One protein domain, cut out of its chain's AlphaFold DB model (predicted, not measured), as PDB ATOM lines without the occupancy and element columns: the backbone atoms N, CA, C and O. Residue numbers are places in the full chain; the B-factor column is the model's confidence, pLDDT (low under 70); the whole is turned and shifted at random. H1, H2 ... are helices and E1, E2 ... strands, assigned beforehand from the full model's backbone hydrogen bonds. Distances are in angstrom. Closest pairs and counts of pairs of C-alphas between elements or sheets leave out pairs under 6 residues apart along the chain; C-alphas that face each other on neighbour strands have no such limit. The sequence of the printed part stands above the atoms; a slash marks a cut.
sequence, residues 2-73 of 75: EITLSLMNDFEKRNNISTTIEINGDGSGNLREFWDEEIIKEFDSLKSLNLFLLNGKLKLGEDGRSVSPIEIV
ATOM      1  N   GLU A   2     130.043 -16.275-141.584       83.81
ATOM      2  CA  GLU A   2     130.837 -17.520-141.714       83.81
ATOM      3  C   GLU A   2     130.187 -18.608-142.590       83.81
ATOM      4  O   GLU A   2     130.844 -19.168-143.461       83.81
ATOM      5  N   ILE A   3     128.879 -18.855-142.426       90.19
ATOM      6  CA  ILE A   3     128.140 -19.841-143.236       90.19
ATOM      7  C   ILE A   3     128.163 -19.472-144.726       90.19
ATOM      8  O   ILE A   3     128.452 -20.318-145.565       90.19
ATOM      9  N   THR A   4     127.888 -18.208-145.059       91.25
ATOM     10  CA  THR A   4     127.866 -17.721-146.445       91.25
ATOM     11  C   THR A   4     129.232 -17.873-147.106       91.25
ATOM     12  O   THR A   4     129.302 -18.373-148.221       91.25
ATOM     13  N   LEU A   5     130.320 -17.550-146.398       91.75
ATOM     14  CA  LEU A   5     131.683 -17.723-146.916       91.75
ATOM     15  C   LEU A   5     132.024 -19.198-147.178       91.75
ATOM     16  O   LEU A   5     132.629 -19.520-148.197       91.75
ATOM     17  N   SER A   6     131.605 -20.107-146.292       95.00
ATOM     18  CA  SER A   6     131.782 -21.547-146.520       95.00
ATOM     19  C   SER A   6     131.021 -22.015-147.762       95.00
ATOM     20  O   SER A   6     131.583 -22.726-148.592       95.00
ATOM     21  N   LEU A   7     129.765 -21.585-147.916       95.31
ATOM     22  CA  LEU A   7     128.940 -21.930-149.074       95.31
ATOM     23  C   LEU A   7     129.506 -21.357-150.380       95.31
ATOM     24  O   LEU A   7     129.444 -22.032-151.405       95.31
ATOM     25  N   MET A   8     130.083 -20.153-150.349       94.06
ATOM     26  CA  MET A   8     130.771 -19.565-151.502       94.06
ATOM     27  C   MET A   8     131.960 -20.422-151.935       94.06
ATOM     28  O   MET A   8     132.037 -20.794-153.101       94.06
ATOM     29  N   ASN A   9     132.825 -20.827-151.000       94.12
ATOM     30  CA  ASN A   9     133.970 -21.688-151.314       94.12
ATOM     31  C   ASN A   9     133.544 -23.023-151.953       94.12
ATOM     32  O   ASN A   9     134.189 -23.511-152.883       94.12
ATOM     33  N   ASP A  10     132.467 -23.634-151.458       94.75
ATOM     34  CA  ASP A  10     131.951 -24.890-152.013       94.75
ATOM     35  C   ASP A  10     131.303 -24.689-153.389       94.75
ATOM     36  O   ASP A  10     131.413 -25.545-154.270       94.75
ATOM     37  N   PHE A  11     130.630 -23.558-153.595       92.62
ATOM     38  CA  PHE A  11     130.061 -23.168-154.880       92.62
ATOM     39  C   PHE A  11     131.149 -22.927-155.935       92.62
ATOM     40  O   PHE A  11     131.063 -23.472-157.035       92.62
ATOM     41  N   GLU A  12     132.200 -22.186-155.594       92.12
ATOM     42  CA  GLU A  12     133.342 -21.901-156.470       92.12
ATOM     43  C   GLU A  12     134.044 -23.176-156.931       92.12
ATOM     44  O   GLU A  12     134.225 -23.395-158.129       92.12
ATOM     45  N   LYS A  13     134.350 -24.083-155.995       91.50
ATOM     46  CA  LYS A  13     134.966 -25.382-156.312       91.50
ATOM     47  C   LYS A  13     134.090 -26.233-157.225       91.50
ATOM     48  O   LYS A  13     134.600 -26.877-158.137       91.50
ATOM     49  N   ARG A  14     132.777 -26.257-156.977       89.06
ATOM     50  CA  ARG A  14     131.817 -27.056-157.753       89.06
ATOM     51  C   ARG A  14     131.677 -26.565-159.188       89.06
ATOM     52  O   ARG A  14     131.461 -27.382-160.077       89.06
ATOM     53  N   ASN A  15     131.767 -25.255-159.389       87.00
ATOM     54  CA  ASN A  15     131.546 -24.616-160.683       87.00
ATOM     55  C   ASN A  15     132.853 -24.212-161.387       87.00
ATOM     56  O   ASN A  15     132.799 -23.704-162.502       87.00
ATOM     57  N   ASN A  16     134.012 -24.465-160.769       87.75
ATOM     58  CA  ASN A  16     135.329 -24.113-161.298       87.75
ATOM     59  C   ASN A  16     135.447 -22.616-161.655       87.75
ATOM     60  O   ASN A  16     135.879 -22.261-162.751       87.75
ATOM     61  N   ILE A  17     135.026 -21.746-160.731       87.75
ATOM     62  CA  ILE A  17     135.075 -20.282-160.882       87.75
ATOM     63  C   ILE A  17     135.554 -19.597-159.603       87.75
ATOM     64  O   ILE A  17     135.648 -20.221-158.548       87.75
ATOM     65  N   SER A  18     135.808 -18.296-159.696       90.56
ATOM     66  CA  SER A  18     136.031 -17.412-158.551       90.56
ATOM     67  C   SER A  18     134.973 -16.316-158.552       90.56
ATOM     68  O   SER A  18     134.635 -15.792-159.613       90.56
ATOM     69  N   THR A  19     134.450 -15.969-157.381       91.00
ATOM     70  CA  THR A  19     133.328 -15.039-157.243       91.00
ATOM     71  C   THR A  19     133.650 -13.854-156.348       91.00
ATOM     72  O   THR A  19     134.486 -13.924-155.451       91.00
ATOM     73  N   THR A  20     132.950 -12.749-156.585       92.19
ATOM     74  CA  THR A  20     132.899 -11.595-155.685       92.19
ATOM     75  C   THR A  20     131.466 -11.391-155.222       92.19
ATOM     76  O   THR A  20     130.523 -11.584-155.989       92.19
ATOM     77  N   ILE A  21     131.302 -10.995-153.962       92.75
ATOM     78  CA  ILE A  21     130.003 -10.686-153.375       92.75
ATOM     79  C   ILE A  21     129.940  -9.221-152.955       92.75
ATOM     80  O   ILE A  21     130.814  -8.725-152.245       92.75
ATOM     81  N   GLU A  22     128.867  -8.552-153.355       94.31
ATOM     82  CA  GLU A  22     128.498  -7.224-152.881       94.31
ATOM     83  C   GLU A  22     127.239  -7.345-152.018       94.31
ATOM     84  O   GLU A  22     126.268  -7.978-152.429       94.31
ATOM     85  N   ILE A  23     127.265  -6.772-150.810       94.06
ATOM     86  CA  ILE A  23     126.145  -6.809-149.858       94.06
ATOM     87  C   ILE A  23     125.807  -5.379-149.441       94.06
ATOM     88  O   ILE A  23     126.642  -4.671-148.875       94.06
ATOM     89  N   ASN A  24     124.563  -4.984-149.681       95.00
ATOM     90  CA  ASN A  24     123.999  -3.707-149.271       95.00
ATOM     91  C   ASN A  24     123.607  -3.718-147.785       95.00
ATOM     92  O   ASN A  24     123.439  -4.767-147.160       95.00
ATOM     93  N   GLY A  25     123.396  -2.532-147.206       92.94
ATOM     94  CA  GLY A  25     123.006  -2.390-145.796       92.94
ATOM     95  C   GLY A  25     121.647  -3.011-145.436       92.94
ATOM     96  O   GLY A  25     121.396  -3.277-144.263       92.94
ATOM     97  N   ASP A  26     120.790  -3.269-146.425       92.38
ATOM     98  CA  ASP A  26     119.503  -3.958-146.271       92.38
ATOM     99  C   ASP A  26     119.608  -5.491-146.407       92.38
ATOM    100  O   ASP A  26     118.616  -6.199-146.238       92.38
ATOM    101  N   GLY A  27     120.808  -6.018-146.673       89.31
ATOM    102  CA  GLY A  27     121.063  -7.445-146.867       89.31
ATOM    103  C   GLY A  27     120.778  -7.964-148.280       89.31
ATOM    104  O   GLY A  27     120.959  -9.166-148.507       89.31
ATOM    105  N   SER A  28     120.365  -7.097-149.209       95.81
ATOM    106  CA  SER A  28     120.333  -7.381-150.647       95.81
ATOM    107  C   SER A  28     121.733  -7.289-151.257       95.81
ATOM    108  O   SER A  28     122.680  -6.846-150.601       95.81
ATOM    109  N   GLY A  29     121.891  -7.703-152.509       96.06
ATOM    110  CA  GLY A  29     123.177  -7.594-153.181       96.06
ATOM    111  C   GLY A  29     123.282  -8.405-154.458       96.06
ATOM    112  O   GLY A  29     122.282  -8.833-155.041       96.06
ATOM    113  N   ASN A  30     124.520  -8.616-154.891       94.38
ATOM    114  CA  ASN A  30     124.825  -9.402-156.074       94.38
ATOM    115  C   ASN A  30     126.053 -10.298-155.862       94.38
ATOM    116  O   ASN A  30     126.969  -9.989-155.100       94.38
ATOM    117  N   LEU A  31     126.022 -11.449-156.526       92.81
ATOM    118  CA  LEU A  31     127.140 -12.363-156.700       92.81
ATOM    119  C   LEU A  31     127.620 -12.229-158.144       92.81
ATOM    120  O   LEU A  31     126.810 -12.340-159.069       92.81
ATOM    121  N   ARG A  32     128.921 -12.016-158.325       90.56
ATOM    122  CA  ARG A  32     129.556 -11.818-159.631       90.56
ATOM    123  C   ARG A  32     130.695 -12.791-159.847       90.56
ATOM    124  O   ARG A  32     131.323 -13.225-158.881       90.56
ATOM    125  N   GLU A  33     130.992 -13.081-161.103       87.75
ATOM    126  CA  GLU A  33     132.269 -13.690-161.456       87.75
ATOM    127  C   GLU A  33     133.407 -12.683-161.254       87.75
ATOM    128  O   GLU A  33     133.277 -11.502-161.568       87.75
ATOM    129  N   PHE A  34     134.526 -13.143-160.693       85.75
ATOM    130  CA  PHE A  34     135.662 -12.285-160.358       85.75
ATOM    131  C   PHE A  34     136.355 -11.694-161.597       85.75
ATOM    132  O   PHE A  34     136.844 -10.573-161.532       85.75
ATOM    133  N   TRP A  35     136.427 -12.442-162.703       80.81
ATOM    134  CA  TRP A  35     137.211 -12.049-163.882       80.81
ATOM    135  C   TRP A  35     136.421 -11.218-164.891       80.81
ATOM    136  O   TRP A  35     136.947 -10.228-165.391       80.81
ATOM    137  N   ASP A  36     135.174 -11.604-165.156       77.12
ATOM    138  CA  ASP A  36     134.347 -10.990-166.201       77.12
ATOM    139  C   ASP A  36     133.319  -9.989-165.641       77.12
ATOM    140  O   ASP A  36     132.573  -9.369-166.395       77.12
ATOM    141  N   GLU A  37     133.271  -9.828-164.310       76.44
ATOM    142  CA  GLU A  37     132.325  -8.985-163.554       76.44
ATOM    143  C   GLU A  37     130.833  -9.250-163.846       76.44
ATOM    144  O   GLU A  37     129.949  -8.498-163.404       76.44
ATOM    145  N   GLU A  38     130.535 -10.346-164.547       83.19
ATOM    146  CA  GLU A  38     129.187 -10.760-164.902       83.19
ATOM    147  C   GLU A  38     128.390 -11.111-163.644       83.19
ATOM    148  O   GLU A  38     128.866 -11.805-162.738       83.19
ATOM    149  N   ILE A  39     127.151 -10.620-163.580       87.88
ATOM    150  CA  ILE A  39     126.247 -10.909-162.470       87.88
ATOM    151  C   ILE A  39     125.730 -12.339-162.617       87.88
ATOM    152  O   ILE A  39     124.908 -12.640-163.478       87.88
ATOM    153  N   ILE A  40     126.155 -13.202-161.698       89.19
ATOM    154  CA  ILE A  40     125.665 -14.574-161.570       89.19
ATOM    155  C   ILE A  40     124.284 -14.572-160.906       89.19
ATOM    156  O   ILE A  40     123.387 -15.314-161.302       89.19
ATOM    157  N   LYS A  41     124.103 -13.773-159.847       90.44
ATOM    158  CA  LYS A  41     122.843 -13.740-159.094       90.44
ATOM    159  C   LYS A  41     122.664 -12.431-158.339       90.44
ATOM    160  O   LYS A  41     123.452 -12.121-157.454       90.44
ATOM    161  N   GLU A  42     121.561 -11.739-158.584       94.19
ATOM    162  CA  GLU A  42     121.045 -10.712-157.671       94.19
ATOM    163  C   GLU A  42     120.211 -11.368-156.569       94.19
ATOM    164  O   GLU A  42     119.467 -12.315-156.838       94.19
ATOM    165  N   PHE A  43     120.302 -10.908-155.328       94.00
ATOM    166  CA  PHE A  43     119.550 -11.466-154.204       94.00
ATOM    167  C   PHE A  43     118.961 -10.368-153.319       94.00
ATOM    168  O   PHE A  43     119.540  -9.304-153.137       94.00
ATOM    169  N   ASP A  44     117.795 -10.657-152.751       96.06
ATOM    170  CA  ASP A  44     117.048  -9.781-151.843       96.06
ATOM    171  C   ASP A  44     117.396 -10.014-150.363       96.06
ATOM    172  O   ASP A  44     117.015  -9.230-149.498       96.06
ATOM    173  N   SER A  45     118.087 -11.113-150.052       95.06
ATOM    174  CA  SER A  45     118.467 -11.480-148.693       95.06
ATOM    175  C   SER A  45     119.626 -12.477-148.676       95.06
ATOM    176  O   SER A  45     119.792 -13.300-149.579       95.06
ATOM    177  N   LEU A  46     120.370 -12.521-147.566       92.94
ATOM    178  CA  LEU A  46     121.381 -13.567-147.343       92.94
ATOM    179  C   LEU A  46     120.791 -14.985-147.367       92.94
ATOM    180  O   LEU A  46     121.488 -15.946-147.686       92.94
ATOM    181  N   LYS A  47     119.502 -15.139-147.037       93.69
ATOM    182  CA  LYS A  47     118.825 -16.439-147.088       93.69
ATOM    183  C   LYS A  47     118.665 -16.919-148.532       93.69
ATOM    184  O   LYS A  47     118.946 -18.087-148.797       93.69
ATOM    185  N   SER A  48     118.231 -16.049-149.446       93.00
ATOM    186  CA  SER A  48     118.080 -16.409-150.861       93.00
ATOM    187  C   SER A  48     119.435 -16.663-151.525       93.00
ATOM    188  O   SER A  48     119.564 -17.633-152.272       93.00
ATOM    189  N   LEU A  49     120.470 -15.902-151.155       93.50
ATOM    190  CA  LEU A  49     121.850 -16.190-151.546       93.50
ATOM    191  C   LEU A  49     122.321 -17.569-151.062       93.50
ATOM    192  O   LEU A  49     122.808 -18.362-151.863       93.50
ATOM    193  N   ASN A  50     122.174 -17.888-149.773       94.00
ATOM    194  CA  ASN A  50     122.648 -19.164-149.228       94.00
ATOM    195  C   ASN A  50     121.957 -20.367-149.895       94.00
ATOM    196  O   ASN A  50     122.603 -21.378-150.158       94.00
ATOM    197  N   LEU A  51     120.660 -20.253-150.203       92.75
ATOM    198  CA  LEU A  51     119.928 -21.278-150.956       92.75
ATOM    199  C   LEU A  51     120.479 -21.451-152.375       92.75
ATOM    200  O   LEU A  51     120.605 -22.582-152.847       92.75
ATOM    201  N   PHE A  52     120.832 -20.347-153.038       91.69
ATOM    202  CA  PHE A  52     121.467 -20.383-154.351       91.69
ATOM    203  C   PHE A  52     122.860 -21.021-154.295       91.69
ATOM    204  O   PHE A  52     123.132 -21.920-155.078       91.69
ATOM    205  N   LEU A  53     123.718 -20.641-153.346       92.69
ATOM    206  CA  LEU A  53     125.070 -21.207-153.215       92.69
ATOM    207  C   LEU A  53     125.060 -22.711-152.897       92.69
ATOM    208  O   LEU A  53     125.935 -23.456-153.336       92.69
ATOM    209  N   LEU A  54     124.060 -23.172-152.139       92.38
ATOM    210  CA  LEU A  54     123.933 -24.579-151.764       92.38
ATOM    211  C   LEU A  54     123.560 -25.472-152.961       92.38
ATOM    212  O   LEU A  54     124.142 -26.550-153.133       92.38
ATOM    213  N   ASN A  55     122.595 -25.017-153.768       86.75
ATOM    214  CA  ASN A  55     121.904 -25.845-154.764       86.75
ATOM    215  C   ASN A  55     122.198 -25.460-156.218       86.75
ATOM    216  O   ASN A  55     122.018 -26.282-157.115       86.75
ATOM    217  N   GLY A  56     122.614 -24.219-156.455       84.81
ATOM    218  CA  GLY A  56     122.845 -23.668-157.779       84.81
ATOM    219  C   GLY A  56     124.054 -24.300-158.455       84.81
ATOM    220  O   GLY A  56     125.100 -24.534-157.838       84.81
ATOM    221  N   LYS A  57     123.905 -24.556-159.748       82.06
ATOM    222  CA  LYS A  57     124.996 -24.939-160.639       82.06
ATOM    223  C   LYS A  57     125.059 -23.959-161.800       82.06
ATOM    224  O   LYS A  57     124.069 -23.323-162.162       82.06
ATOM    225  N   LEU A  58     126.247 -23.796-162.348       83.31
ATOM    226  CA  LEU A  58     126.470 -23.002-163.539       83.31
ATOM    227  C   LEU A  58     126.711 -23.933-164.722       83.31
ATOM    228  O   LEU A  58     127.227 -25.045-164.575       83.31
ATOM    229  N   LYS A  59     126.316 -23.487-165.912       78.88
ATOM    230  CA  LYS A  59     126.617 -24.207-167.142       78.88
ATOM    231  C   LYS A  59     128.092 -24.003-167.483       78.88
ATOM    232  O   LYS A  59     128.557 -22.867-167.545       78.88
ATOM    233  N   LEU A  60     128.782 -25.105-167.765       70.75
ATOM    234  CA  LEU A  60     130.143 -25.082-168.292       70.75
ATOM    235  C   LEU A  60     130.135 -24.604-169.751       70.75
ATOM    236  O   LEU A  60     129.355 -25.094-170.574       70.75
ATOM    237  N   GLY A  61     130.997 -23.642-170.048       70.56
ATOM    238  CA  GLY A  61     131.408 -23.241-171.381       70.56
ATOM    239  C   GLY A  61     132.370 -24.252-172.006       70.56
ATOM    240  O   GLY A  61     132.802 -25.221-171.377       70.56
ATOM    241  N   GLU A  62     132.693 -24.034-173.279       72.88
ATOM    242  CA  GLU A  62     133.549 -24.930-174.072       72.88
ATOM    243  C   GLU A  62     135.000 -24.991-173.563       72.88
ATOM    244  O   GLU A  62     135.699 -25.977-173.788       72.88
ATOM    245  N   ASP A  63     135.440 -23.962-172.841       71.75
ATOM    246  CA  ASP A  63     136.761 -23.843-172.220       71.75
ATOM    247  C   ASP A  63     136.852 -24.504-170.829       71.75
ATOM    248  O   ASP A  63     137.907 -24.478-170.191       71.75
ATOM    249  N   GLY A  64     135.760 -25.109-170.347       68.81
ATOM    250  CA  GLY A  64     135.679 -25.735-169.026       68.81
ATOM    251  C   GLY A  64     135.505 -24.752-167.863       68.81
ATOM    252  O   GLY A  64     135.564 -25.177-166.702       68.81
ATOM    253  N   ARG A  65     135.284 -23.462-168.144       67.56
ATOM    254  CA  ARG A  65     134.848 -22.456-167.163       67.56
ATOM    255  C   ARG A  65     133.334 -22.352-167.170       67.56
ATOM    256  O   ARG A  65     132.692 -22.720-168.145       67.56
ATOM    257  N   SER A  66     132.734 -21.890-166.083       67.06
ATOM    258  CA  SER A  66     131.290 -21.649-166.076       67.06
ATOM    259  C   SER A  66     130.970 -20.299-166.707       67.06
ATOM    260  O   SER A  66     131.678 -19.347-166.434       67.06
ATOM    261  N   VAL A  67     129.914 -20.217-167.520       65.19
ATOM    262  CA  VAL A  67     129.617 -19.004-168.319       65.19
ATOM    263  C   VAL A  67     128.228 -18.409-168.079       65.19
ATOM    264  O   VAL A  67     127.891 -17.403-168.679       65.19
ATOM    265  N   SER A  68     127.376 -19.044-167.261       61.94
ATOM    266  CA  SER A  68     126.058 -18.519-166.845       61.94
ATOM    267  C   SER A  68     125.333 -19.515-165.922       61.94
ATOM    268  O   SER A  68     125.517 -20.729-166.069       61.94
ATOM    269  N   PRO A  69     124.469 -19.063-164.993       58.69
ATOM    270  CA  PRO A  69     123.714 -19.953-164.106       58.69
ATOM    271  C   PRO A  69     122.627 -20.745-164.835       58.69
ATOM    272  O   PRO A  69     121.787 -20.160-165.514       58.69
ATOM    273  N   ILE A  70     122.591 -22.074-164.645       58.03
ATOM    274  CA  ILE A  70     121.460 -22.926-165.049       58.03
ATOM    275  C   ILE A  70     121.197 -24.014-163.992       58.03
ATOM    276  O   ILE A  70     122.100 -24.731-163.575       58.03
ATOM    277  N   GLU A  71     119.907 -24.151-163.663       54.06
ATOM    278  CA  GLU A  71     119.255 -25.076-162.721       54.06
ATOM    279  C   GLU A  71     119.448 -24.790-161.221       54.06
ATOM    280  O   GLU A  71     120.416 -25.192-160.576       54.06
ATOM    281  N   ILE A  72     118.412 -24.181-160.627       51.66
ATOM    282  CA  ILE A  72     118.059 -24.431-159.228       51.66
ATOM    283  C   ILE A  72     117.328 -25.772-159.238       51.66
ATOM    284  O   ILE A  72     116.159 -25.833-159.617       51.66
ATOM    285  N   VAL A  73     118.014 -26.853-158.873       45.03
ATOM    286  CA  VAL A  73     117.344 -28.144-158.701       45.03
ATOM    287  C   VAL A  73     116.434 -28.012-157.479       45.03
ATOM    288  O   VAL A  73     116.907 -28.018-156.343       45.03
TER     289      VAL A  73
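AT A GLANCE: This is residues 2 to 73 of the 75 residues of an uncharacterized protein of Flavobacterium aquicola (UniProt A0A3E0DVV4). A small three-stranded sheet, E1, E2 and E3, has two helices packed over one face, H1 toward E1 and H2 over E3, side by side and pointing the same way. A second, two-stranded hairpin, E4 and E5, packs at the end of this layered body where both helices finish, and lengthens the whole. The printed part has 72 residues, with two named helices and five named strands in the order H1, E1, E2, E3, H2, E4, E5; both sheets are antiparallel, the larger in the order E1, E2, E3, and the class is mixed, helices and strands. It is compact, with a radius of gyration of the C-alphas of 11.5 A, yet elongated in outline, spanning 37 by 23 by 20 A.

IN THESE COORDINATES: The larger sheet holds E1, residues 19 to 23, 13.2 A long from first to last C-alpha; E2, residues 29 to 33, 13.7 A; and E3, residues 39 to 43, 10.7 A. H1, residues 2 to 15, begins at C-alpha 2 (130.837, -17.520, -141.714) and is 20.3 A long. H2, residues 46 to 55, is 14.4 A long and begins at C-alpha 46 (121.381, -13.567, -147.343). E4, residues 56 to 60, is 12.9 A long. E5, residues 66 to 72, is 15.2 A long and ends at C-alpha 72 (118.059, -24.431, -159.228).

HOW THE PARTS SIT: E1, E2 and E3 form a meander, each strand the antiparallel neighbour of the one before, with E1 and E3 as edge strands. In the hairpin E1 and E2, N 20 and O 32 are 2.9 A apart, within hydrogen-bond range; in the hairpin E2 and E3, N 31 and O 41 are 2.8 A apart, also within range. H1 and H2 are on one face of this sheet, two layers in all, a sheet and helices. H2 lies over E3 at a height over the sheet of 9.8 A, and runs along the strands, only just, at 27 degrees to E3 on the local plane; its closest C-alphas to E3 are those of Phe 43 and Leu 49, 5.9 A. The closest C-alphas of H1 and E1 are those of Glu 12 and Thr 19, 6.9 A. H1 and H2 touch, their closest C-alphas being those of Phe 11 and Leu 53, 5.6 A, at a shallow tilt of 34 degrees, only just short of steep, and run the same way. In both helices every O i to N i+4 pair is within hydrogen-bond range. E4 and E5 form an antiparallel hairpin, with N 59 and O 68 within hydrogen-bond range at 2.9 A. The closest C-alphas of H1 and E4 are those of Asn 15 and Leu 58, 6.0 A; those of E3 and E5 are Ile 40 and Pro 69, 6.3 A. E1 and E4 are apart, for instance.

THE WHOLE: The two C-alphas farthest apart are those of Gly 25 and Glu 62, 37.7 A. The printed part has no cut, and no link is long; H2 and E4 have 0 residues between them. Mean pLDDT of the printed part is 85.1, and residues 64 to 73 are under 70.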